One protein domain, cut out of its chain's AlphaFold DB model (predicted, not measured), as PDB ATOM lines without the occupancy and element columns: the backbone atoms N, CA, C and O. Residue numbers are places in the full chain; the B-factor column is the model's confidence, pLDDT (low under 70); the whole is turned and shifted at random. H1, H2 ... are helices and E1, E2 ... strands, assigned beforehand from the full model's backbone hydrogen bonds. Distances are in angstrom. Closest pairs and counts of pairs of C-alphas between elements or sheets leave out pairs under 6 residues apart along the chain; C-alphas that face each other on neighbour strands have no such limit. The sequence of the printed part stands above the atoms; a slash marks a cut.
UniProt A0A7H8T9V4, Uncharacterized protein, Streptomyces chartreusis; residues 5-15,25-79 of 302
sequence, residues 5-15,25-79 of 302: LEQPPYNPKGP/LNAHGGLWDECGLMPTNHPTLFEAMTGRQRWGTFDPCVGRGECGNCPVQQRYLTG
ATOM      1  N   LEU A   5     128.008  68.411  87.827       91.69
ATOM      2  CA  LEU A   5     126.776  69.164  87.656       91.69
ATOM      3  C   LEU A   5     125.625  68.169  87.743       91.69
ATOM      4  O   LEU A   5     125.346  67.453  86.782       91.69
ATOM      5  N   GLU A   6     125.007  68.100  88.919       90.25
ATOM      6  CA  GLU A   6     123.888  67.196  89.165       90.25
ATOM      7  C   GLU A   6     122.703  67.577  88.283       90.25
ATOM      8  O   GLU A   6     122.347  68.757  88.153       90.25
ATOM      9  N   GLN A   7     122.086  66.564  87.686       86.44
ATOM     10  CA  GLN A   7     120.874  66.756  86.918       86.44
ATOM     11  C   GLN A   7     119.764  67.348  87.810       86.44
ATOM     12  O   GLN A   7     119.425  66.765  88.843       86.44
ATOM     13  N   PRO A   8     119.119  68.461  87.409       82.81
ATOM     14  CA  PRO A   8     117.993  69.000  88.149       82.81
ATOM     15  C   PRO A   8     116.884  67.950  88.299       82.81
ATOM     16  O   PRO A   8     116.547  67.263  87.323       82.81
ATOM     17  N   PRO A   9     116.271  67.838  89.491       77.00
ATOM     18  CA  PRO A   9     115.200  66.887  89.717       77.00
ATOM     19  C   PRO A   9     114.041  67.187  88.770       77.00
ATOM     20  O   PRO A   9     113.605  68.332  88.615       77.00
ATOM     21  N   TYR A  10     113.512  66.139  88.145       72.88
ATOM     22  CA  TYR A  10     112.338  66.273  87.299       72.88
ATOM     23  C   TYR A  10     111.130  66.683  88.148       72.88
ATOM     24  O   TYR A  10     110.658  65.920  88.992       72.88
ATOM     25  N   ASN A  11     110.606  67.885  87.905       71.62
ATOM     26  CA  ASN A  11     109.345  68.331  88.480       71.62
ATOM     27  C   ASN A  11     108.259  68.350  87.388       71.62
ATOM     28  O   ASN A  11     108.236  69.275  86.568       71.62
ATOM     29  N   PRO A  12     107.319  67.382  87.374       67.81
ATOM     30  CA  PRO A  12     106.243  67.344  86.383       67.81
ATOM     31  C   PRO A  12     105.307  68.554  86.472       67.81
ATOM     32  O   PRO A  12     104.589  68.830  85.519       67.81
ATOM     33  N   LYS A  13     105.314  69.279  87.598       73.12
ATOM     34  CA  LYS A  13     104.486  70.467  87.820       73.12
ATOM     35  C   LYS A  13     105.135  71.770  87.335       73.12
ATOM     36  O   LYS A  13     104.456  72.786  87.340       73.12
ATOM     37  N   GLY A  14     106.403  71.758  86.916       69.00
ATOM     38  CA  GLY A  14     107.135  72.965  86.517       69.00
ATOM     39  C   GLY A  14     107.405  73.948  87.677       69.00
ATOM     40  O   GLY A  14     106.966  73.713  88.806       69.00
ATOM     41  N   PRO A  15     108.145  75.051  87.434       68.69
ATOM     42  CA  PRO A  15     108.455  76.060  88.457       68.69
ATOM     43  C   PRO A  15     107.222  76.812  88.977       68.69
ATOM     44  O   PRO A  15     107.223  77.288  90.108       68.69
ATOM     45  N   LEU A  25     113.485  71.011  75.955       53.19
ATOM     46  CA  LEU A  25     114.308  70.570  74.829       53.19
ATOM     47  C   LEU A  25     115.433  69.631  75.312       53.19
ATOM     48  O   LEU A  25     115.900  68.791  74.550       53.19
ATOM     49  N   ASN A  26     115.771  69.683  76.606       51.69
ATOM     50  CA  ASN A  26     116.711  68.780  77.271       51.69
ATOM     51  C   ASN A  26     116.205  67.328  77.343       51.69
ATOM     52  O   ASN A  26     117.012  66.415  77.479       51.69
ATOM     53  N   ALA A  27     114.900  67.075  77.179       48.72
ATOM     54  CA  ALA A  27     114.358  65.720  77.048       48.72
ATOM     55  C   ALA A  27     114.913  64.980  75.812       48.72
ATOM     56  O   ALA A  27     114.854  63.754  75.766       48.72
ATOM     57  N   HIS A  28     115.480  65.704  74.838       50.97
ATOM     58  CA  HIS A  28     116.119  65.129  73.652       50.97
ATOM     59  C   HIS A  28     117.636  64.900  73.804       50.97
ATOM     60  O   HIS A  28     118.202  64.158  73.009       50.97
ATOM     61  N   GLY A  29     118.289  65.503  74.809       55.53
ATOM     62  CA  GLY A  29     119.739  65.387  75.056       55.53
ATOM     63  C   GLY A  29     120.135  64.287  76.050       55.53
ATOM     64  O   GLY A  29     121.320  64.029  76.250       55.53
ATOM     65  N   GLY A  30     119.139  63.625  76.646       58.34
ATOM     66  CA  GLY A  30     119.306  62.619  77.689       58.34
ATOM     67  C   GLY A  30     119.423  63.213  79.096       58.34
ATOM     68  O   GLY A  30     119.807  64.363  79.290       58.34
ATOM     69  N   LEU A  31     118.998  62.423  80.080       69.31
ATOM     70  CA  LEU A  31     118.969  62.786  81.495       69.31
ATOM     71  C   LEU A  31     120.215  62.194  82.158       69.31
ATOM     72  O   LEU A  31     120.254  60.997  82.449       69.31
ATOM     73  N   TRP A  32     121.248  63.013  82.325       84.56
ATOM     74  CA  TRP A  32     122.500  62.619  82.963       84.56
ATOM     75  C   TRP A  32     123.079  63.781  83.761       84.56
ATOM     76  O   TRP A  32     122.852  64.954  83.443       84.56
ATOM     77  N   ASP A  33     123.874  63.436  84.769       90.56
ATOM     78  CA  ASP A  33     124.793  64.385  85.379       90.56
ATOM     79  C   ASP A  33     125.852  64.788  84.357       90.56
ATOM     80  O   ASP A  33     126.322  63.967  83.564       90.56
ATOM     81  N   GLU A  34     126.265  66.044  84.396       92.31
ATOM     82  CA  GLU A  34     127.211  66.604  83.439       92.31
ATOM     83  C   GLU A  34     128.551  66.941  84.105       92.31
ATOM     84  O   GLU A  34     128.667  67.051  85.333       92.31
ATOM     85  N   CYS A  35     129.600  67.088  83.292       93.88
ATOM     86  CA  CYS A  35     130.902  67.535  83.766       93.88
ATOM     87  C   CYS A  35     131.164  68.993  83.385       93.88
ATOM     88  O   CYS A  35     131.389  69.299  82.217       93.88
ATOM     89  N   GLY A  36     131.283  69.879  84.379       94.62
ATOM     90  CA  GLY A  36     131.595  71.304  84.168       94.62
ATOM     91  C   GLY A  36     132.984  71.594  83.567       94.62
ATOM     92  O   GLY A  36     133.358  72.750  83.382       94.62
ATOM     93  N   LEU A  37     133.774  70.555  83.287       95.12
ATOM     94  CA  LEU A  37     135.071  70.629  82.609       95.12
ATOM     95  C   LEU A  37     135.033  70.084  81.175       95.12
ATOM     96  O   LEU A  37     136.075  70.001  80.533       95.12
ATOM     97  N   MET A  38     133.859  69.701  80.672       94.19
ATOM     98  CA  MET A  38     133.689  69.207  79.305       94.19
ATOM     99  C   MET A  38     132.662  70.063  78.557       94.19
ATOM    100  O   MET A  38     131.525  69.633  78.347       94.19
ATOM    101  N   PRO A  39     133.022  71.311  78.215       94.31
ATOM    102  CA  PRO A  39     132.151  72.180  77.434       94.31
ATOM    103  C   PRO A  39     131.884  71.590  76.045       94.31
ATOM    104  O   PRO A  39     132.735  70.900  75.484       94.31
ATOM    105  N   THR A  40     130.716  71.890  75.475       92.69
ATOM    106  CA  THR A  40     130.331  71.430  74.123       92.69
ATOM    107  C   THR A  40     130.111  72.575  73.136       92.69
ATOM    108  O   THR A  40     129.905  72.341  71.945       92.69
ATOM    109  N   ASN A  41     130.153  73.817  73.623       93.56
ATOM    110  CA  ASN A  41     129.945  75.038  72.854       93.56
ATOM    111  C   ASN A  41     130.673  76.225  73.512       93.56
ATOM    112  O   ASN A  41     131.223  76.105  74.611       93.56
ATOM    113  N   HIS A  42     130.662  77.390  72.857       94.94
ATOM    114  CA  HIS A  42     131.345  78.583  73.367       94.94
ATOM    115  C   HIS A  42     130.793  79.088  74.715       94.94
ATOM    116  O   HIS A  42     131.603  79.314  75.618       94.94
ATOM    117  N   PRO A  43     129.463  79.194  74.937       93.62
ATOM    118  CA  PRO A  43     128.929  79.590  76.241       93.62
ATOM    119  C   PRO A  43     129.414  78.709  77.401       93.62
ATOM    120  O   PRO A  43     129.854  79.228  78.426       93.62
ATOM    121  N   THR A  44     129.403  77.385  77.230       93.50
ATOM    122  CA  THR A  44     129.875  76.451  78.267       93.50
ATOM    123  C   THR A  44     131.386  76.473  78.440       93.50
ATOM    124  O   THR A  44     131.862  76.319  79.564       93.50
ATOM    125  N   LEU A  45     132.155  76.739  77.377       95.25
ATOM    126  CA  LEU A  45     133.593  77.004  77.486       95.25
ATOM    127  C   LEU A  45     133.846  78.238  78.363       95.25
ATOM    128  O   LEU A  45     134.655  78.178  79.288       95.25
ATOM    129  N   PHE A  46     133.124  79.332  78.121       93.06
ATOM    130  CA  PHE A  46     133.249  80.555  78.911       93.06
ATOM    131  C   PHE A  46     132.844  80.342  80.379       93.06
ATOM    132  O   PHE A  46     133.546  80.777  81.296       93.06
ATOM    133  N   GLU A  47     131.743  79.631  80.635       92.88
ATOM    134  CA  GLU A  47     131.349  79.252  81.996       92.88
ATOM    135  C   GLU A  47     132.411  78.381  82.679       92.88
ATOM    136  O   GLU A  47     132.715  78.598  83.857       92.88
ATOM    137  N   ALA A  48     133.011  77.438  81.946       93.38
ATOM    138  CA  ALA A  48     134.068  76.575  82.456       93.38
ATOM    139  C   ALA A  48     135.336  77.359  82.818       93.38
ATOM    140  O   ALA A  48     135.907  77.150  83.889       93.38
ATOM    141  N   MET A  49     135.739  78.301  81.964       91.50
ATOM    142  CA  MET A  49     136.895  79.172  82.192       91.50
ATOM    143  C   MET A  49     136.689  80.132  83.370       91.50
ATOM    144  O   MET A  49     137.637  80.436  84.088       91.50
ATOM    145  N   THR A  50     135.458  80.600  83.593       89.62
ATOM    146  CA  THR A  50     135.135  81.575  84.652       89.62
ATOM    147  C   THR A  50     134.661  80.941  85.960       89.62
ATOM    148  O   THR A  50     134.378  81.653  86.928       89.62
ATOM    149  N   GLY A  51     134.561  79.612  86.015       90.38
ATOM    150  CA  GLY A  51     134.089  78.881  87.188       90.38
ATOM    151  C   GLY A  51     132.609  79.104  87.513       90.38
ATOM    152  O   GLY A  51     132.217  79.032  88.680       90.38
ATOM    153  N   ARG A  52     131.800  79.420  86.495       90.31
ATOM    154  CA  ARG A  52     130.366  79.744  86.598       90.31
ATOM    155  C   ARG A  52     129.466  78.644  86.044       90.31
ATOM    156  O   ARG A  52     128.316  78.926  85.720       90.31
ATOM    157  N   GLN A  53     129.985  77.424  85.942       91.81
ATOM    158  CA  GLN A  53     129.292  76.299  85.328       91.81
ATOM    159  C   GLN A  53     127.921  76.057  85.948       91.81
ATOM    160  O   GLN A  53     127.763  76.054  87.176       91.81
ATOM    161  N   ARG A  54     126.941  75.807  85.086       89.56
ATOM    162  CA  ARG A  54     125.596  75.369  85.455       89.56
ATOM    163  C   ARG A  54     125.242  74.137  84.645       89.56
ATOM    164  O   ARG A  54     125.729  73.970  83.538       89.56
ATOM    165  N   TRP A  55     124.390  73.280  85.198       88.56
ATOM    166  CA  TRP A  55     123.879  72.145  84.438       88.56
ATOM    167  C   TRP A  55     123.173  72.631  83.162       88.56
ATOM    168  O   TRP A  55     122.335  73.541  83.220       88.56
ATOM    169  N   GLY A  56     123.519  72.015  82.036       84.38
ATOM    170  CA  GLY A  56     123.031  72.292  80.697       84.38
ATOM    171  C   GLY A  56     124.173  72.450  79.688       84.38
ATOM    172  O   GLY A  56     124.973  73.378  79.774       84.38
ATOM    173  N   THR A  57     124.173  71.616  78.644       86.56
ATOM    174  CA  THR A  57     125.069  71.705  77.468       86.56
ATOM    175  C   THR A  57     126.552  71.428  77.742       86.56
ATOM    176  O   THR A  57     127.422  71.820  76.962       86.56
ATOM    177  N   PHE A  58     126.853  70.693  78.808       90.69
ATOM    178  CA  PHE A  58     128.149  70.040  79.005       90.69
ATOM    179  C   PHE A  58     128.058  68.553  78.625       90.69
ATOM    180  O   PHE A  58     126.974  67.975  78.586       90.69
ATOM    181  N   ASP A  59     129.193  67.910  78.341       90.06
ATOM    182  CA  ASP A  59     129.206  66.463  78.097       90.06
ATOM    183  C   ASP A  59     128.936  65.676  79.410       90.06
ATOM    184  O   ASP A  59     129.266  66.149  80.510       90.06
ATOM    185  N   PRO A  60     128.380  64.448  79.324       90.38
ATOM    186  CA  PRO A  60     128.024  63.639  80.492       90.38
ATOM    187  C   PRO A  60     129.189  63.366  81.451       90.38
ATOM    188  O   PRO A  60     130.310  63.066  81.036       90.38
ATOM    189  N   CYS A  61     128.924  63.380  82.757       90.81
ATOM    190  CA  CYS A  61     129.938  63.115  83.768       90.81
ATOM    191  C   CYS A  61     130.401  61.652  83.749       90.81
ATOM    192  O   CYS A  61     129.680  60.738  84.148       90.81
ATOM    193  N   VAL A  62     131.664  61.429  83.382       89.88
ATOM    194  CA  VAL A  62     132.284  60.093  83.428       89.88
ATOM    195  C   VAL A  62     132.703  59.671  84.840       89.88
ATOM    196  O   VAL A  62     132.836  58.483  85.111       89.88
ATOM    197  N   GLY A  63     132.907  60.637  85.742       86.00
ATOM    198  CA  GLY A  63     133.367  60.402  87.113       86.00
ATOM    199  C   GLY A  63     132.256  60.113  88.123       86.00
ATOM    200  O   GLY A  63     132.572  59.773  89.254       86.00
ATOM    201  N   ARG A  64     130.975  60.263  87.752       87.38
ATOM    202  CA  ARG A  64     129.810  59.994  88.626       87.38
ATOM    203  C   ARG A  64     129.901  60.655  90.017       87.38
ATOM    204  O   ARG A  64     129.557  60.048  91.023       87.38
ATOM    205  N   GLY A  65     130.422  61.882  90.075       86.06
ATOM    206  CA  GLY A  65     130.629  62.631  91.324       86.06
ATOM    207  C   GLY A  65     131.972  62.381  92.028       86.06
ATOM    208  O   GLY A  65     132.363  63.169  92.885       86.06
ATOM    209  N   GLU A  66     132.746  61.369  91.627       90.69
ATOM    210  CA  GLU A  66     134.072  61.055  92.184       90.69
ATOM    211  C   GLU A  66     135.187  61.882  91.516       90.69
ATOM    212  O   GLU A  66     136.143  61.366  90.932       90.69
ATOM    213  N   CYS A  67     135.066  63.211  91.563       89.38
ATOM    214  CA  CYS A  67     135.928  64.105  90.784       89.38
ATOM    215  C   CYS A  67     137.416  64.031  91.181       89.38
ATOM    216  O   CYS A  67     138.276  64.132  90.308       89.38
ATOM    217  N   GLY A  68     137.736  63.758  92.453       86.31
ATOM    218  CA  GLY A  68     139.114  63.792  92.971       86.31
ATOM    219  C   GLY A  68     140.122  62.908  92.223       86.31
ATOM    220  O   GLY A  68     141.294  63.267  92.147       86.31
ATOM    221  N   ASN A  69     139.665  61.807  91.617       86.06
ATOM    222  CA  ASN A  69     140.486  60.901  90.803       86.06
ATOM    223  C   ASN A  69     140.018  60.833  89.339       86.06
ATOM    224  O   ASN A  69     140.410  59.935  88.596       86.06
ATOM    225  N   CYS A  70     139.152  61.755  88.916       91.62
ATOM    226  CA  CYS A  70     138.601  61.759  87.572       91.62
ATOM    227  C   CYS A  70     139.673  62.197  86.556       91.62
ATOM    228  O   CYS A  70     140.237  63.287  86.712       91.62
ATOM    229  N   PRO A  71     139.907  61.431  85.470       91.94
ATOM    230  CA  PRO A  71     140.886  61.796  84.445       91.94
ATOM    231  C   PRO A  71     140.638  63.175  83.821       91.94
ATOM    232  O   PRO A  71     141.585  63.876  83.486       91.94
ATOM    233  N   VAL A  72     139.371  63.597  83.702       93.06
ATOM    234  CA  VAL A  72     139.007  64.929  83.187       93.06
ATOM    235  C   VAL A  72     139.534  66.030  84.108       93.06
ATOM    236  O   VAL A  72     140.173  66.972  83.643       93.06
ATOM    237  N   GLN A  73     139.322  65.897  85.423       92.38
ATOM    238  CA  GLN A  73     139.831  66.865  86.395       92.38
ATOM    239  C   GLN A  73     141.360  66.862  86.435       92.38
ATOM    240  O   GLN A  73     141.960  67.931  86.482       92.38
ATOM    241  N   GLN A  74     141.988  65.685  86.413       91.62
ATOM    242  CA  GLN A  74     143.447  65.578  86.440       91.62
ATOM    243  C   GLN A  74     144.079  66.274  85.232       91.62
ATOM    244  O   GLN A  74     144.943  67.125  85.429       91.62
ATOM    245  N   ARG A  75     143.582  66.003  84.017       92.50
ATOM    246  CA  ARG A  75     144.050  66.663  82.789       92.50
ATOM    247  C   ARG A  75     143.859  68.169  82.826       92.50
ATOM    248  O   ARG A  75     144.774  68.905  82.481       92.50
ATOM    249  N   TYR A  76     142.698  68.633  83.288       92.06
ATOM    250  CA  TYR A  76     142.469  70.062  83.465       92.06
ATOM    251  C   TYR A  76     143.503  70.661  84.424       92.06
ATOM    252  O   TYR A  76     144.181  71.616  84.070       92.06
ATOM    253  N   LEU A  77     143.693  70.078  85.612       89.88
ATOM    254  CA  LEU A  77     144.625  70.599  86.616       89.88
ATOM    255  C   LEU A  77     146.081  70.639  86.133       89.88
ATOM    256  O   LEU A  77     146.792  71.577  86.500       89.88
ATOM    257  N   THR A  78     146.510  69.660  85.333       89.25
ATOM    258  CA  THR A  78     147.862  69.597  84.754       89.25
ATOM    259  C   THR A  78     148.007  70.389  83.452       89.25
ATOM    260  O   THR A  78     149.131  70.620  83.013       89.25
ATOM    261  N   GLY A  79     146.900  70.811  82.830       88.81
ATOM    262  CA  GLY A  79     146.884  71.374  81.477       88.81
ATOM    263  C   GLY A  79     147.149  70.338  80.375       88.81
ATOM    264  O   GLY A  79     147.422  70.712  79.236       88.81
TER     265      GLY A  79
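What this domain is: This is residues 5 to 15 and 25 to 79 of the 302 residues of an uncharacterized protein of Streptomyces chartreusis (UniProt A0A7H8T9V4). A small two-stranded sheet, E1 and E2, sits in the middle of an elongated, mostly loop-built shape, with the helix H2 packed on E1 near Pro 39 and the helix H3 set off from E1 toward one end of the long axis. Residues 8 to 15 and the short helix H1 lie toward the other end of that axis, away from H3. The printed part has 66 residues, with named elements in the order H1, E1, H2, E2, H3 and a sheet of order E1 - E2, antiparallel. The class is mixed, helices and strands, with 30 residues, under half, in named elements. The whole is only just compact, close to loose, with a radius of gyration of the C-alphas of 12.8 A, and its C-alphas span 43 by 25 by 19 A.

Where its parts are: E1, the longest strand, is residues 34 to 39, 9.6 A from first to last C-alpha, and begins with C-alpha 34 at (127.211, 66.604, 83.439). E2 is residues 58 to 60, 6.6 A long. H2, the longest helix, is residues 42 to 50, 12.3 A long. H3 is residues 71 to 78, 10.5 A long, and ends with C-alpha 78 at (147.862, 69.597, 84.754). H1 is residues 25 to 28, 5.9 A long, and begins with C-alpha 25 at (114.308, 70.570, 74.829).

How they stand to each other: E1 and E2 are antiparallel neighbours, with 130 degrees between their N-to-C directions. C-alphas 34 and 60 face each other at 4.3 A, and C-alphas 39 and 58 at 4.8 A. N 35 and O 59 are within hydrogen-bond range at 3.0 A, as are N 59 and O 38 at 2.9 A. The closest C-alphas of E1 and H2 are those of Pro 39 and Leu 45, 5.0 A apart. The closest C-alphas of H2 and E2 are those of Thr 44 and Phe 58, 6.7 A apart. The closest C-alphas of E1 and H3 are those of Leu 37 and Val 72, 7.0 A apart. H2 and H3 are apart. H1 is apart from H2, E2 and H3. In H2 and H3 every O i to N i+4 pair is within hydrogen-bond range; H1 is too short for such a pair.

The domain as a whole: The two C-alphas farthest apart are those of Lys 13 and Thr 78, at 43.5 A. Residues 16 to 24 are cut out, and C-alphas 15 and 25 are 15.8 A apart across the cut. The links H1 to E1 and E1 to H2 are tight, those from H2 to E2 and from E2 to H3 are short, and no link is long. The mean pLDDT of the printed part is 84.9; residue 12, residues 14 to 15 and residues 25 to 31 are under 70.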